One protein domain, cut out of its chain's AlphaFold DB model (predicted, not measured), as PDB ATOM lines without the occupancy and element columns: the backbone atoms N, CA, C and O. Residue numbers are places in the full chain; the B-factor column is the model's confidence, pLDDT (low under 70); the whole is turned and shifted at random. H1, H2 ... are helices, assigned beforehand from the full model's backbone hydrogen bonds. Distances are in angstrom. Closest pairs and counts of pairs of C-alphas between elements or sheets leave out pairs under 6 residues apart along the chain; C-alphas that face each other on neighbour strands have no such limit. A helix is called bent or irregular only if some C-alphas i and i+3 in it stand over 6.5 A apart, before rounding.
ATOM      1  N   LYS A  97     -28.039 -20.364 -40.105       57.16
ATOM      2  CA  LYS A  97     -28.060 -21.819 -39.930       57.16
ATOM      3  C   LYS A  97     -27.052 -22.278 -38.863       57.16
ATOM      4  O   LYS A  97     -27.170 -23.393 -38.374       57.16
ATOM      5  N   LEU A  98     -26.107 -21.402 -38.494       59.59
ATOM      6  CA  LEU A  98     -25.040 -21.622 -37.518       59.59
ATOM      7  C   LEU A  98     -25.066 -20.545 -36.424       59.59
ATOM      8  O   LEU A  98     -25.440 -19.399 -36.679       59.59
ATOM      9  N   GLU A  99     -24.648 -20.899 -35.211       67.31
ATOM     10  CA  GLU A  99     -24.467 -19.929 -34.125       67.31
ATOM     11  C   GLU A  99     -23.237 -19.030 -34.357       67.31
ATOM     12  O   GLU A  99     -22.285 -19.413 -35.039       67.31
ATOM     13  N   ASP A 100     -23.217 -17.846 -33.725       73.06
ATOM     14  CA  ASP A 100     -22.122 -16.862 -33.822       73.06
ATOM     15  C   ASP A 100     -20.725 -17.458 -33.556       73.06
ATOM     16  O   ASP A 100     -19.728 -16.978 -34.096       73.06
ATOM     17  N   ALA A 101     -20.633 -18.482 -32.701       78.25
ATOM     18  CA  ALA A 101     -19.378 -19.162 -32.394       78.25
ATOM     19  C   ALA A 101     -18.840 -19.966 -33.590       78.25
ATOM     20  O   ALA A 101     -17.656 -19.851 -33.914       78.25
ATOM     21  N   GLY A 102     -19.710 -20.705 -34.285       80.12
ATOM     22  CA  GLY A 102     -19.340 -21.488 -35.464       80.12
ATOM     23  C   GLY A 102     -18.901 -20.598 -36.628       80.12
ATOM     24  O   GLY A 102     -17.892 -20.872 -37.272       80.12
ATOM     25  N   GLU A 103     -19.581 -19.468 -36.852       84.06
ATOM     26  CA  GLU A 103     -19.183 -18.499 -37.887       84.06
ATOM     27  C   GLU A 103     -17.785 -17.928 -37.630       84.06
ATOM     28  O   GLU A 103     -16.955 -17.854 -38.540       84.06
ATOM     29  N   ARG A 104     -17.495 -17.574 -36.370       84.75
ATOM     30  CA  ARG A 104     -16.164 -17.103 -35.965       84.75
ATOM     31  C   ARG A 104     -15.097 -18.179 -36.156       84.75
ATOM     32  O   ARG A 104     -13.997 -17.852 -36.602       84.75
ATOM     33  N   ALA A 105     -15.410 -19.441 -35.857       87.81
ATOM     34  CA  ALA A 105     -14.497 -20.561 -36.076       87.81
ATOM     35  C   ALA A 105     -14.187 -20.750 -37.572       87.81
ATOM     36  O   ALA A 105     -13.014 -20.798 -37.949       87.81
ATOM     37  N   ILE A 106     -15.215 -20.756 -38.430       90.25
ATOM     38  CA  ILE A 106     -15.067 -20.857 -39.891       90.25
ATOM     39  C   ILE A 106     -14.191 -19.717 -40.420       90.25
ATOM     40  O   ILE A 106     -13.220 -19.971 -41.136       90.25
ATOM     41  N   ALA A 107     -14.478 -18.471 -40.033       88.81
ATOM     42  CA  ALA A 107     -13.701 -17.311 -40.467       88.81
ATOM     43  C   ALA A 107     -12.229 -17.398 -40.023       88.81
ATOM     44  O   ALA A 107     -11.321 -17.098 -40.802       88.81
ATOM     45  N   ALA A 108     -11.972 -17.848 -38.790       90.25
ATOM     46  CA  ALA A 108     -10.618 -17.994 -38.260       90.25
ATOM     47  C   ALA A 108      -9.813 -19.086 -38.985       90.25
ATOM     48  O   ALA A 108      -8.638 -18.876 -39.292       90.25
ATOM     49  N   ILE A 109     -10.431 -20.236 -39.274       92.44
ATOM     50  CA  ILE A 109      -9.786 -21.328 -40.020       92.44
ATOM     51  C   ILE A 109      -9.493 -20.878 -41.450       92.44
ATOM     52  O   ILE A 109      -8.355 -20.998 -41.896       92.44
ATOM     53  N   ALA A 110     -10.472 -20.278 -42.132       92.12
ATOM     54  CA  ALA A 110     -10.301 -19.784 -43.495       92.12
ATOM     55  C   ALA A 110      -9.167 -18.754 -43.596       92.12
ATOM     56  O   ALA A 110      -8.315 -18.852 -44.478       92.12
ATOM     57  N   LYS A 111      -9.104 -17.802 -42.654       91.19
ATOM     58  CA  LYS A 111      -8.031 -16.802 -42.599       91.19
ATOM     59  C   LYS A 111      -6.651 -17.445 -42.453       91.19
ATOM     60  O   LYS A 111      -5.721 -17.037 -43.145       91.19
ATOM     61  N   ARG A 112      -6.510 -18.442 -41.571       91.44
ATOM     62  CA  ARG A 112      -5.245 -19.174 -41.387       91.44
ATOM     63  C   ARG A 112      -4.857 -19.945 -42.643       91.44
ATOM     64  O   ARG A 112      -3.731 -19.793 -43.099       91.44
ATOM     65  N   ALA A 113      -5.791 -20.701 -43.215       91.19
ATOM     66  CA  ALA A 113      -5.555 -21.503 -44.409       91.19
ATOM     67  C   ALA A 113      -5.111 -20.638 -45.600       91.19
ATOM     68  O   ALA A 113      -4.145 -20.968 -46.278       91.19
ATOM     69  N   VAL A 114      -5.739 -19.475 -45.801       88.19
ATOM     70  CA  VAL A 114      -5.311 -18.518 -46.833       88.19
ATOM     71  C   VAL A 114      -3.916 -17.962 -46.559       88.19
ATOM     72  O   VAL A 114      -3.121 -17.870 -47.489       88.19
ATOM     73  N   ALA A 115      -3.598 -17.620 -45.307       87.12
ATOM     74  CA  ALA A 115      -2.297 -17.054 -44.953       87.12
ATOM     75  C   ALA A 115      -1.128 -18.012 -45.239       87.12
ATOM     76  O   ALA A 115      -0.053 -17.557 -45.618       87.12
ATOM     77  N   VAL A 116      -1.340 -19.324 -45.085       90.81
ATOM     78  CA  VAL A 116      -0.320 -20.355 -45.359       90.81
ATOM     79  C   VAL A 116      -0.460 -21.003 -46.743       90.81
ATOM     80  O   VAL A 116       0.355 -21.845 -47.105       90.81
ATOM     81  N   GLY A 117      -1.476 -20.627 -47.525       86.00
ATOM     82  CA  GLY A 117      -1.748 -21.216 -48.839       86.00
ATOM     83  C   GLY A 117      -2.279 -22.655 -48.801       86.00
ATOM     84  O   GLY A 117      -2.150 -23.374 -49.791       86.00
ATOM     85  N   ASP A 118      -2.884 -23.089 -47.693       90.25
ATOM     86  CA  ASP A 118      -3.424 -24.441 -47.540       90.25
ATOM     87  C   ASP A 118      -4.789 -24.580 -48.232       90.25
ATOM     88  O   ASP A 118      -5.864 -24.332 -47.677       90.25
ATOM     89  N   LEU A 119      -4.732 -24.984 -49.498       87.56
ATOM     90  CA  LEU A 119      -5.912 -25.219 -50.327       87.56
ATOM     91  C   LEU A 119      -6.696 -26.464 -49.903       87.56
ATOM     92  O   LEU A 119      -7.884 -26.576 -50.213       87.56
ATOM     93  N   THR A 120      -6.049 -27.413 -49.228       89.69
ATOM     94  CA  THR A 120      -6.699 -28.638 -48.764       89.69
ATOM     95  C   THR A 120      -7.560 -28.341 -47.546       89.69
ATOM     96  O   THR A 120      -8.730 -28.718 -47.551       89.69
ATOM     97  N   GLU A 121      -7.066 -27.555 -46.587       92.19
ATOM     98  CA  GLU A 121      -7.863 -27.084 -45.446       92.19
ATOM     99  C   GLU A 121      -9.075 -26.255 -45.912       92.19
ATOM    100  O   GLU A 121     -10.186 -26.442 -45.418       92.19
ATOM    101  N   LEU A 122      -8.916 -25.393 -46.929       91.62
ATOM    102  CA  LEU A 122     -10.047 -24.648 -47.508       91.62
ATOM    103  C   LEU A 122     -11.098 -25.562 -48.153       91.62
ATOM    104  O   LEU A 122     -12.300 -25.303 -48.035       91.62
ATOM    105  N   ARG A 123     -10.669 -26.633 -48.830       90.88
ATOM    106  CA  ARG A 123     -11.583 -27.629 -49.409       90.88
ATOM    107  C   ARG A 123     -12.320 -28.405 -48.322       90.88
ATOM    108  O   ARG A 123     -13.545 -28.489 -48.399       90.88
ATOM    109  N   SER A 124     -11.612 -28.895 -47.306       92.00
ATOM    110  CA  SER A 124     -12.200 -29.604 -46.163       92.00
ATOM    111  C   SER A 124     -13.202 -28.727 -45.412       92.00
ATOM    112  O   SER A 124     -14.335 -29.147 -45.173       92.00
ATOM    113  N   LEU A 125     -12.845 -27.468 -45.138       93.69
ATOM    114  CA  LEU A 125     -13.735 -26.499 -44.499       93.69
ATOM    115  C   LEU A 125     -14.989 -26.228 -45.343       93.69
ATOM    116  O   LEU A 125     -16.101 -26.247 -44.820       93.69
ATOM    117  N   SER A 126     -14.834 -26.015 -46.652       93.25
ATOM    118  CA  SER A 126     -15.969 -25.844 -47.566       93.25
ATOM    119  C   SER A 126     -16.873 -27.079 -47.613       93.25
ATOM    120  O   SER A 126     -18.097 -26.936 -47.647       93.25
ATOM    121  N   GLY A 127     -16.295 -28.284 -47.609       90.56
ATOM    122  CA  GLY A 127     -17.036 -29.546 -47.558       90.56
ATOM    123  C   GLY A 127     -17.842 -29.677 -46.268       90.56
ATOM    124  O   GLY A 127     -19.035 -29.962 -46.316       90.56
ATOM    125  N   ALA A 128     -17.229 -29.364 -45.128       91.38
ATOM    126  CA  ALA A 128     -17.886 -29.363 -43.825       91.38
ATOM    127  C   ALA A 128     -19.054 -28.364 -43.771       91.38
ATOM    128  O   ALA A 128     -20.153 -28.715 -43.348       91.38
ATOM    129  N   VAL A 129     -18.857 -27.141 -44.275       90.50
ATOM    130  CA  VAL A 129     -19.931 -26.140 -44.386       90.50
ATOM    131  C   VAL A 129     -21.058 -26.642 -45.291       90.50
ATOM    132  O   VAL A 129     -22.227 -26.520 -44.935       90.50
ATOM    133  N   ALA A 130     -20.727 -27.255 -46.430       89.75
ATOM    134  CA  ALA A 130     -21.718 -27.820 -47.342       89.75
ATOM    135  C   ALA A 130     -22.543 -28.931 -46.688       89.75
ATOM    136  O   ALA A 130     -23.748 -29.001 -46.911       89.75
ATOM    137  N   LEU A 131     -21.900 -29.778 -45.881       88.06
ATOM    138  CA  LEU A 131     -22.561 -30.845 -45.144       88.06
ATOM    139  C   LEU A 131     -23.551 -30.274 -44.125       88.06
ATOM    140  O   LEU A 131     -24.696 -30.713 -44.090       88.06
ATOM    141  N   ILE A 132     -23.142 -29.274 -43.339       86.56
ATOM    142  CA  ILE A 132     -24.018 -28.606 -42.363       86.56
ATOM    143  C   ILE A 132     -25.201 -27.926 -43.073       86.56
ATOM    144  O   ILE A 132     -26.352 -27.989 -42.632       86.56
ATOM    145  N   GLU A 133     -24.943 -27.298 -44.221       85.62
ATOM    146  CA  GLU A 133     -25.990 -26.709 -45.044       85.62
ATOM    147  C   GLU A 133     -26.936 -27.766 -45.633       85.62
ATOM    148  O   GLU A 133     -28.139 -27.537 -45.652       85.62
ATOM    149  N   ALA A 134     -26.451 -28.908 -46.106       84.75
ATOM    150  CA  ALA A 134     -27.307 -29.941 -46.685       84.75
ATOM    151  C   ALA A 134     -28.138 -30.669 -45.617       84.75
ATOM    152  O   ALA A 134     -29.310 -30.963 -45.842       84.75
ATOM    153  N   SER A 135     -27.555 -30.916 -44.442       82.19
ATOM    154  CA  SER A 135     -28.201 -31.644 -43.346       82.19
ATOM    155  C   SER A 135     -29.144 -30.786 -42.508       82.19
ATOM    156  O   SER A 135     -29.993 -31.324 -41.804       82.19
ATOM    157  N   HIS A 136     -29.001 -29.456 -42.560       80.75
ATOM    158  CA  HIS A 136     -29.664 -28.543 -41.626       80.75
ATOM    159  C   HIS A 136     -29.350 -28.844 -40.146       80.75
ATOM    160  O   HIS A 136     -30.124 -28.449 -39.268       80.75
ATOM    161  N   ALA A 137     -28.217 -29.503 -39.875       82.81
ATOM    162  CA  ALA A 137     -27.767 -29.839 -38.531       82.81
ATOM    163  C   ALA A 137     -27.502 -28.581 -37.697       82.81
ATOM    164  O   ALA A 137     -26.891 -27.621 -38.172       82.81
ATOM    165  N   ARG A 138     -27.957 -28.604 -36.441       80.38
ATOM    166  CA  ARG A 138     -27.742 -27.524 -35.467       80.38
ATOM    167  C   ARG A 138     -26.751 -27.902 -34.371       80.38
ATOM    168  O   ARG A 138     -26.267 -27.011 -33.684       80.38
ATOM    169  N   CYS A 139     -26.454 -29.190 -34.217       82.12
ATOM    170  CA  CYS A 139     -25.496 -29.737 -33.257       82.12
ATOM    171  C   CYS A 139     -24.800 -30.989 -33.813       82.12
ATOM    172  O   CYS A 139     -25.152 -31.483 -34.890       82.12
ATOM    173  N   LEU A 140     -23.813 -31.506 -33.076       82.25
ATOM    174  CA  LEU A 140     -23.091 -32.726 -33.450       82.25
ATOM    175  C   LEU A 140     -23.993 -33.970 -33.459       82.25
ATOM    176  O   LEU A 140     -23.847 -34.799 -34.358       82.25
ATOM    177  N   ASP A 141     -24.975 -34.055 -32.558       83.12
ATOM    178  CA  ASP A 141     -25.955 -35.154 -32.539       83.12
ATOM    179  C   ASP A 141     -26.758 -35.258 -33.846       83.12
ATOM    180  O   ASP A 141     -27.003 -36.355 -34.355       83.12
ATOM    181  N   ASP A 142     -27.133 -34.118 -34.437       83.50
ATOM    182  CA  ASP A 142     -27.846 -34.097 -35.718       83.50
ATOM    183  C   ASP A 142     -26.974 -34.712 -36.835       83.50
ATOM    184  O   ASP A 142     -27.486 -35.416 -37.706       83.50
ATOM    185  N   LEU A 143     -25.650 -34.517 -36.794       82.44
ATOM    186  CA  LEU A 143     -24.724 -35.136 -37.749       82.44
ATOM    187  C   LEU A 143     -24.504 -36.631 -37.470       82.44
ATOM    188  O   LEU A 143     -24.402 -37.416 -38.413       82.44
ATOM    189  N   ASP A 144     -24.482 -37.046 -36.205       80.81
ATOM    190  CA  ASP A 144     -24.344 -38.459 -35.832       80.81
ATOM    191  C   ASP A 144     -25.578 -39.285 -36.218       80.81
ATOM    192  O   ASP A 144     -25.459 -40.450 -36.603       80.81
ATOM    193  N   THR A 145     -26.773 -38.690 -36.182       80.06
ATOM    194  CA  THR A 145     -27.976 -39.342 -36.728       80.06
ATOM    195  C   THR A 145     -27.924 -39.496 -38.246       80.06
ATOM    196  O   THR A 145     -28.402 -40.504 -38.765       80.06
ATOM    197  N   LEU A 146     -27.297 -38.552 -38.955       75.75
ATOM    198  CA  LEU A 146     -27.093 -38.626 -40.401       75.75
ATOM    199  C   LEU A 146     -26.098 -39.734 -40.771       75.75
ATOM    200  O   LEU A 146     -26.350 -40.497 -41.695       75.75
ATOM    201  N   LEU A 147     -25.023 -39.892 -39.995       77.44
ATOM    202  CA  LEU A 147     -24.045 -40.977 -40.146       77.44
ATOM    203  C   LEU A 147     -24.649 -42.382 -40.044       77.44
ATOM    204  O   LEU A 147     -24.174 -43.304 -40.700       77.44
ATOM    205  N   LYS A 148     -25.697 -42.552 -39.231       73.25
ATOM    206  CA  LYS A 148     -26.402 -43.835 -39.064       73.25
ATOM    207  C   LYS A 148     -27.303 -44.189 -40.249       73.25
ATOM    208  O   LYS A 148     -27.813 -45.304 -40.304       73.25
ATOM    209  N   LYS A 149     -27.543 -43.246 -41.158       64.88
ATOM    210  CA  LYS A 149     -28.492 -43.359 -42.264       64.88
ATOM    211  C   LYS A 149     -27.717 -43.234 -43.579       64.88
ATOM    212  O   LYS A 149     -27.773 -42.183 -44.196       64.88
ATOM    213  N   ASP A 150     -26.951 -44.275 -43.923       54.62
ATOM    214  CA  ASP A 150     -26.137 -44.429 -45.147       54.62
ATOM    215  C   ASP A 150     -25.654 -43.107 -45.776       54.62
ATOM    216  O   ASP A 150     -26.277 -42.545 -46.679       54.62
ATOM    217  N   GLY A 151     -24.528 -42.596 -45.272       56.84
ATOM    218  CA  GLY A 151     -23.846 -41.437 -45.842       56.84
ATOM    219  C   GLY A 151     -22.869 -41.824 -46.956       56.84
ATOM    220  O   GLY A 151     -22.284 -42.903 -46.934       56.84
ATOM    221  N   ASP A 152     -22.650 -40.903 -47.894       65.38
ATOM    222  CA  ASP A 152     -21.551 -40.954 -48.869       65.38
ATOM    223  C   ASP A 152     -20.193 -41.150 -48.159       65.38
ATOM    224  O   ASP A 152     -20.031 -40.682 -47.029       65.38
ATOM    225  N   GLU A 153     -19.205 -41.787 -48.797       68.44
ATOM    226  CA  GLU A 153     -17.924 -42.196 -48.176       68.44
ATOM    227  C   GLU A 153     -17.118 -41.003 -47.615       68.44
ATOM    228  O   GLU A 153     -16.357 -41.133 -46.653       68.44
ATOM    229  N   ALA A 154     -17.348 -39.800 -48.154       72.06
ATOM    230  CA  ALA A 154     -16.770 -38.548 -47.664       72.06
ATOM    231  C   ALA A 154     -17.463 -37.989 -46.402       72.06
ATOM    232  O   ALA A 154     -16.877 -37.196 -45.659       72.06
ATOM    233  N   THR A 155     -18.704 -38.395 -46.122       80.69
ATOM    234  CA  THR A 155     -19.528 -37.873 -45.017       80.69
ATOM    235  C   THR A 155     -18.889 -38.111 -43.644       80.69
ATOM    236  O   THR A 155     -18.781 -37.147 -42.882       80.69
ATOM    237  N   PRO A 156     -18.382 -39.316 -43.305       83.31
ATOM    238  CA  PRO A 156     -17.729 -39.554 -42.017       83.31
ATOM    239  C   PRO A 156     -16.479 -38.705 -41.791       83.31
ATOM    240  O   PRO A 156     -16.248 -38.226 -40.679       83.31
ATOM    241  N   GLN A 157     -15.693 -38.469 -42.844       85.50
ATOM    242  CA  GLN A 157     -14.491 -37.640 -42.764       85.50
ATOM    243  C   GLN A 157     -14.854 -36.178 -42.474       85.50
ATOM    244  O   GLN A 157     -14.247 -35.544 -41.608       85.50
ATOM    245  N   LEU A 158     -15.893 -35.662 -43.135       86.62
ATOM    246  CA  LEU A 158     -16.388 -34.303 -42.915       86.62
ATOM    247  C   LEU A 158     -17.023 -34.132 -41.531       86.62
ATOM    248  O   LEU A 158     -16.783 -33.111 -40.889       86.62
ATOM    249  N   VAL A 159     -17.773 -35.119 -41.026       86.12
ATOM    250  CA  VAL A 159     -18.303 -35.064 -39.654       86.12
ATOM    251  C   VAL A 159     -17.164 -35.048 -38.639       86.12
ATOM    252  O   VAL A 159     -17.172 -34.216 -37.732       86.12
ATOM    253  N   ARG A 160     -16.144 -35.900 -38.807       88.19
ATOM    254  CA  ARG A 160     -14.954 -35.879 -37.943       88.19
ATOM    255  C   ARG A 160     -14.278 -34.508 -37.956       88.19
ATOM    256  O   ARG A 160     -13.953 -33.991 -36.891       88.19
ATOM    257  N   TYR A 161     -14.129 -33.903 -39.132       89.75
ATOM    258  CA  TYR A 161     -13.566 -32.562 -39.270       89.75
ATOM    259  C   TYR A 161     -14.409 -31.499 -38.545       89.75
ATOM    260  O   TYR A 161     -13.864 -30.660 -37.830       89.75
ATOM    261  N   VAL A 162     -15.742 -31.547 -38.674       87.62
ATOM    262  CA  VAL A 162     -16.664 -30.642 -37.962       87.62
ATOM    263  C   VAL A 162     -16.482 -30.738 -36.445       87.62
ATOM    264  O   VAL A 162     -16.429 -29.698 -35.784       87.62
ATOM    265  N   LYS A 163     -16.352 -31.962 -35.911       87.69
ATOM    266  CA  LYS A 163     -16.113 -32.220 -34.482       87.69
ATOM    267  C   LYS A 163     -14.762 -31.675 -34.031       87.69
ATOM    268  O   LYS A 163     -14.700 -30.895 -33.090       87.69
ATOM    269  N   GLU A 164     -13.693 -32.030 -34.740       89.06
ATOM    270  CA  GLU A 164     -12.321 -31.625 -34.406       89.06
ATOM    271  C   GLU A 164     -12.154 -30.101 -34.381       89.06
ATOM    272  O   GLU A 164     -11.473 -29.549 -33.517       89.06
ATOM    273  N   LYS A 165     -12.790 -29.406 -35.326       87.69
ATOM    274  CA  LYS A 165     -12.679 -27.951 -35.471       87.69
ATOM    275  C   LYS A 165     -13.743 -27.179 -34.686       87.69
ATOM    276  O   LYS A 165     -13.719 -25.949 -34.719       87.69
ATOM    277  N   GLY A 166     -14.662 -27.872 -34.006       84.12
ATOM    278  CA  GLY A 166     -15.714 -27.267 -33.187       84.12
ATOM    279  C   GLY A 166     -16.639 -26.336 -33.976       84.12
ATOM    280  O   GLY A 166     -16.925 -25.228 -33.527       84.12
ATOM    281  N   LEU A 167     -17.067 -26.739 -35.182       83.56
ATOM    282  CA  LEU A 167     -17.895 -25.872 -36.042       83.56
ATOM    283  C   LEU A 167     -19.370 -25.816 -35.606       83.56
ATOM    284  O   LEU A 167     -20.096 -24.914 -36.024       83.56
ATOM    285  N   LEU A 168     -19.811 -26.767 -34.781       81.81
ATOM    286  CA  LEU A 168     -21.159 -26.866 -34.221       81.81
ATOM    287  C   LEU A 168     -21.090 -27.154 -32.713       81.81
ATOM    288  O   LEU A 168     -20.117 -27.766 -32.267       81.81
ATOM    289  N   PRO A 169     -22.111 -26.752 -31.933       78.56
ATOM    290  CA  PRO A 169     -22.217 -27.132 -30.528       78.56
ATOM    291  C   PRO A 169     -22.421 -28.647 -30.381       78.56
ATOM    292  O   PRO A 169     -23.028 -29.286 -31.247       78.56
ATOM    293  N   GLU A 170     -21.920 -29.216 -29.281       71.25
ATOM    294  CA  GLU A 170     -22.046 -30.652 -28.998       71.25
ATOM    295  C   GLU A 170     -23.514 -31.048 -28.811       71.25
ATOM    296  O   GLU A 170     -24.031 -31.887 -29.546       71.25
ATOM    297  N   GLU A 171     -24.215 -30.354 -27.915       66.50
ATOM    298  CA  GLU A 171     -25.637 -30.565 -27.652       66.50
ATOM    299  C   GLU A 171     -26.516 -29.578 -28.424       66.50
ATOM    300  O   GLU A 171     -26.121 -28.448 -28.732       66.50
ATOM    301  N   ARG A 172     -27.756 -29.993 -28.717       67.62
ATOM    302  CA  ARG A 172     -28.756 -29.093 -29.295       67.62
ATOM    303  C   ARG A 172     -29.001 -27.935 -28.318       67.62
ATOM    304  O   ARG A 172     -29.463 -28.191 -27.205       67.62
ATOM    305  N   PRO A 173     -28.793 -26.671 -28.728       61.19
ATOM    306  CA  PRO A 173     -29.081 -25.532 -27.869       61.19
ATOM    307  C   PRO A 173     -30.542 -25.578 -27.416       61.19
ATOM    308  O   PRO A 173     -31.453 -25.712 -28.245       61.19
ATOM    309  N   ALA A 174     -30.777 -25.478 -26.104       55.81
ATOM    310  CA  ALA A 174     -32.127 -25.398 -25.562       55.81
ATOM    311  C   ALA A 174     -32.874 -24.236 -26.240       55.81
ATOM    312  O   ALA A 174     -32.283 -23.171 -26.447       55.81
ATOM    313  N   PRO A 175     -34.162 -24.399 -26.602       54.25
ATOM    314  CA  PRO A 175     -34.905 -23.334 -27.252       54.25
ATOM    315  C   PRO A 175     -34.902 -22.105 -26.343       54.25
ATOM    316  O   PRO A 175     -35.526 -22.093 -25.282       54.25
TER     317      PRO A 175
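This is residues 97 to 175 of the 215 residues of an uncharacterized protein of Clostridiaceae bacterium (UniProt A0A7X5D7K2). Two long helices, H1 and H2, make a helical hairpin that opens as a narrow V from the tight turn at residues 117 and 118, and a second, shorter hairpin, H3 and H4, is set across the far part of H2, with H4 packed on it. Residues 148 to 153, in the link between H3 and H4, stick out, and the last stretch, residues 165 to 175, runs past the open end of the V. The printed part has 79 residues with four named helices, H1, H2, H3 and H4 in chain order, and no named strand; its class is all helix. It is compact, with a radius of gyration of the C-alphas of 12.5 A, and spans 35 by 31 by 18 A along its three main axes.

Find C-alpha 100 at (-22.122, -16.862, -33.822); from there H1, residues 100 to 116, runs 24.9 A to C-alpha 116 at (-0.320, -20.355, -45.359). H2, residues 119 to 135, begins after two residues and covers 24.2 A from first to last C-alpha. Look next at residues 140 to 147 for H3, 10.7 A long. H4, residues 155 to 164, is 14.3 A long and ends at C-alpha 164, at (-12.321, -31.625, -34.406). No helix is bent or irregular.

Begin with H1 and H2, a hairpin of equally long helices, 17 residues each. They touch, and their closest C-alphas, those of Ala 113 and Glu 121, are 6.1 A apart. They run opposite ways at a shallow tilt of 23 degrees, and H2 touches H1 with residues 119 to 125 alone. Farther along, H2 touches H4 with residues 124 to 131 alone; look at the C-alphas of Ala 128 and Leu 158, the closest pair, 5.2 A apart. The lines of H2 and H4 are about perpendicular, at 75 degrees. H3 and H4 form the other hairpin: they touch, running opposite ways at a shallow tilt of 16 degrees, with the C-alphas of Leu 143 and Val 159 closest at 6.7 A. H2 and H3 are close but not clearly touching, with the C-alphas of Ser 135 and Leu 143 closest at 7.5 A, and about perpendicular at 86 degrees. H1 is apart from H3 and from H4. The helix packing is mostly aligned, but only just: of three touching pairs, two are at a shallow tilt. In H1, H2, H3 and H4 every O i to N i+4 pair is within hydrogen-bond range.

The two C-alphas farthest apart, those of Gly 117 and Pro 175, are 39.6 A from each other. The printed part has no cut, and it is residues 97 to 175 of a chain of 215. The links from H1 to H2 and from H2 to H3 are tight, and that from H3 to H4, seven residues, is short. Residues 148 to 153 in that last link stand free. Look at the B-factor column: the mean pLDDT of the printed part is 81.6, and the model's confidence is under 70 at residues 97 to 99, 149 to 153 and 171 to 175.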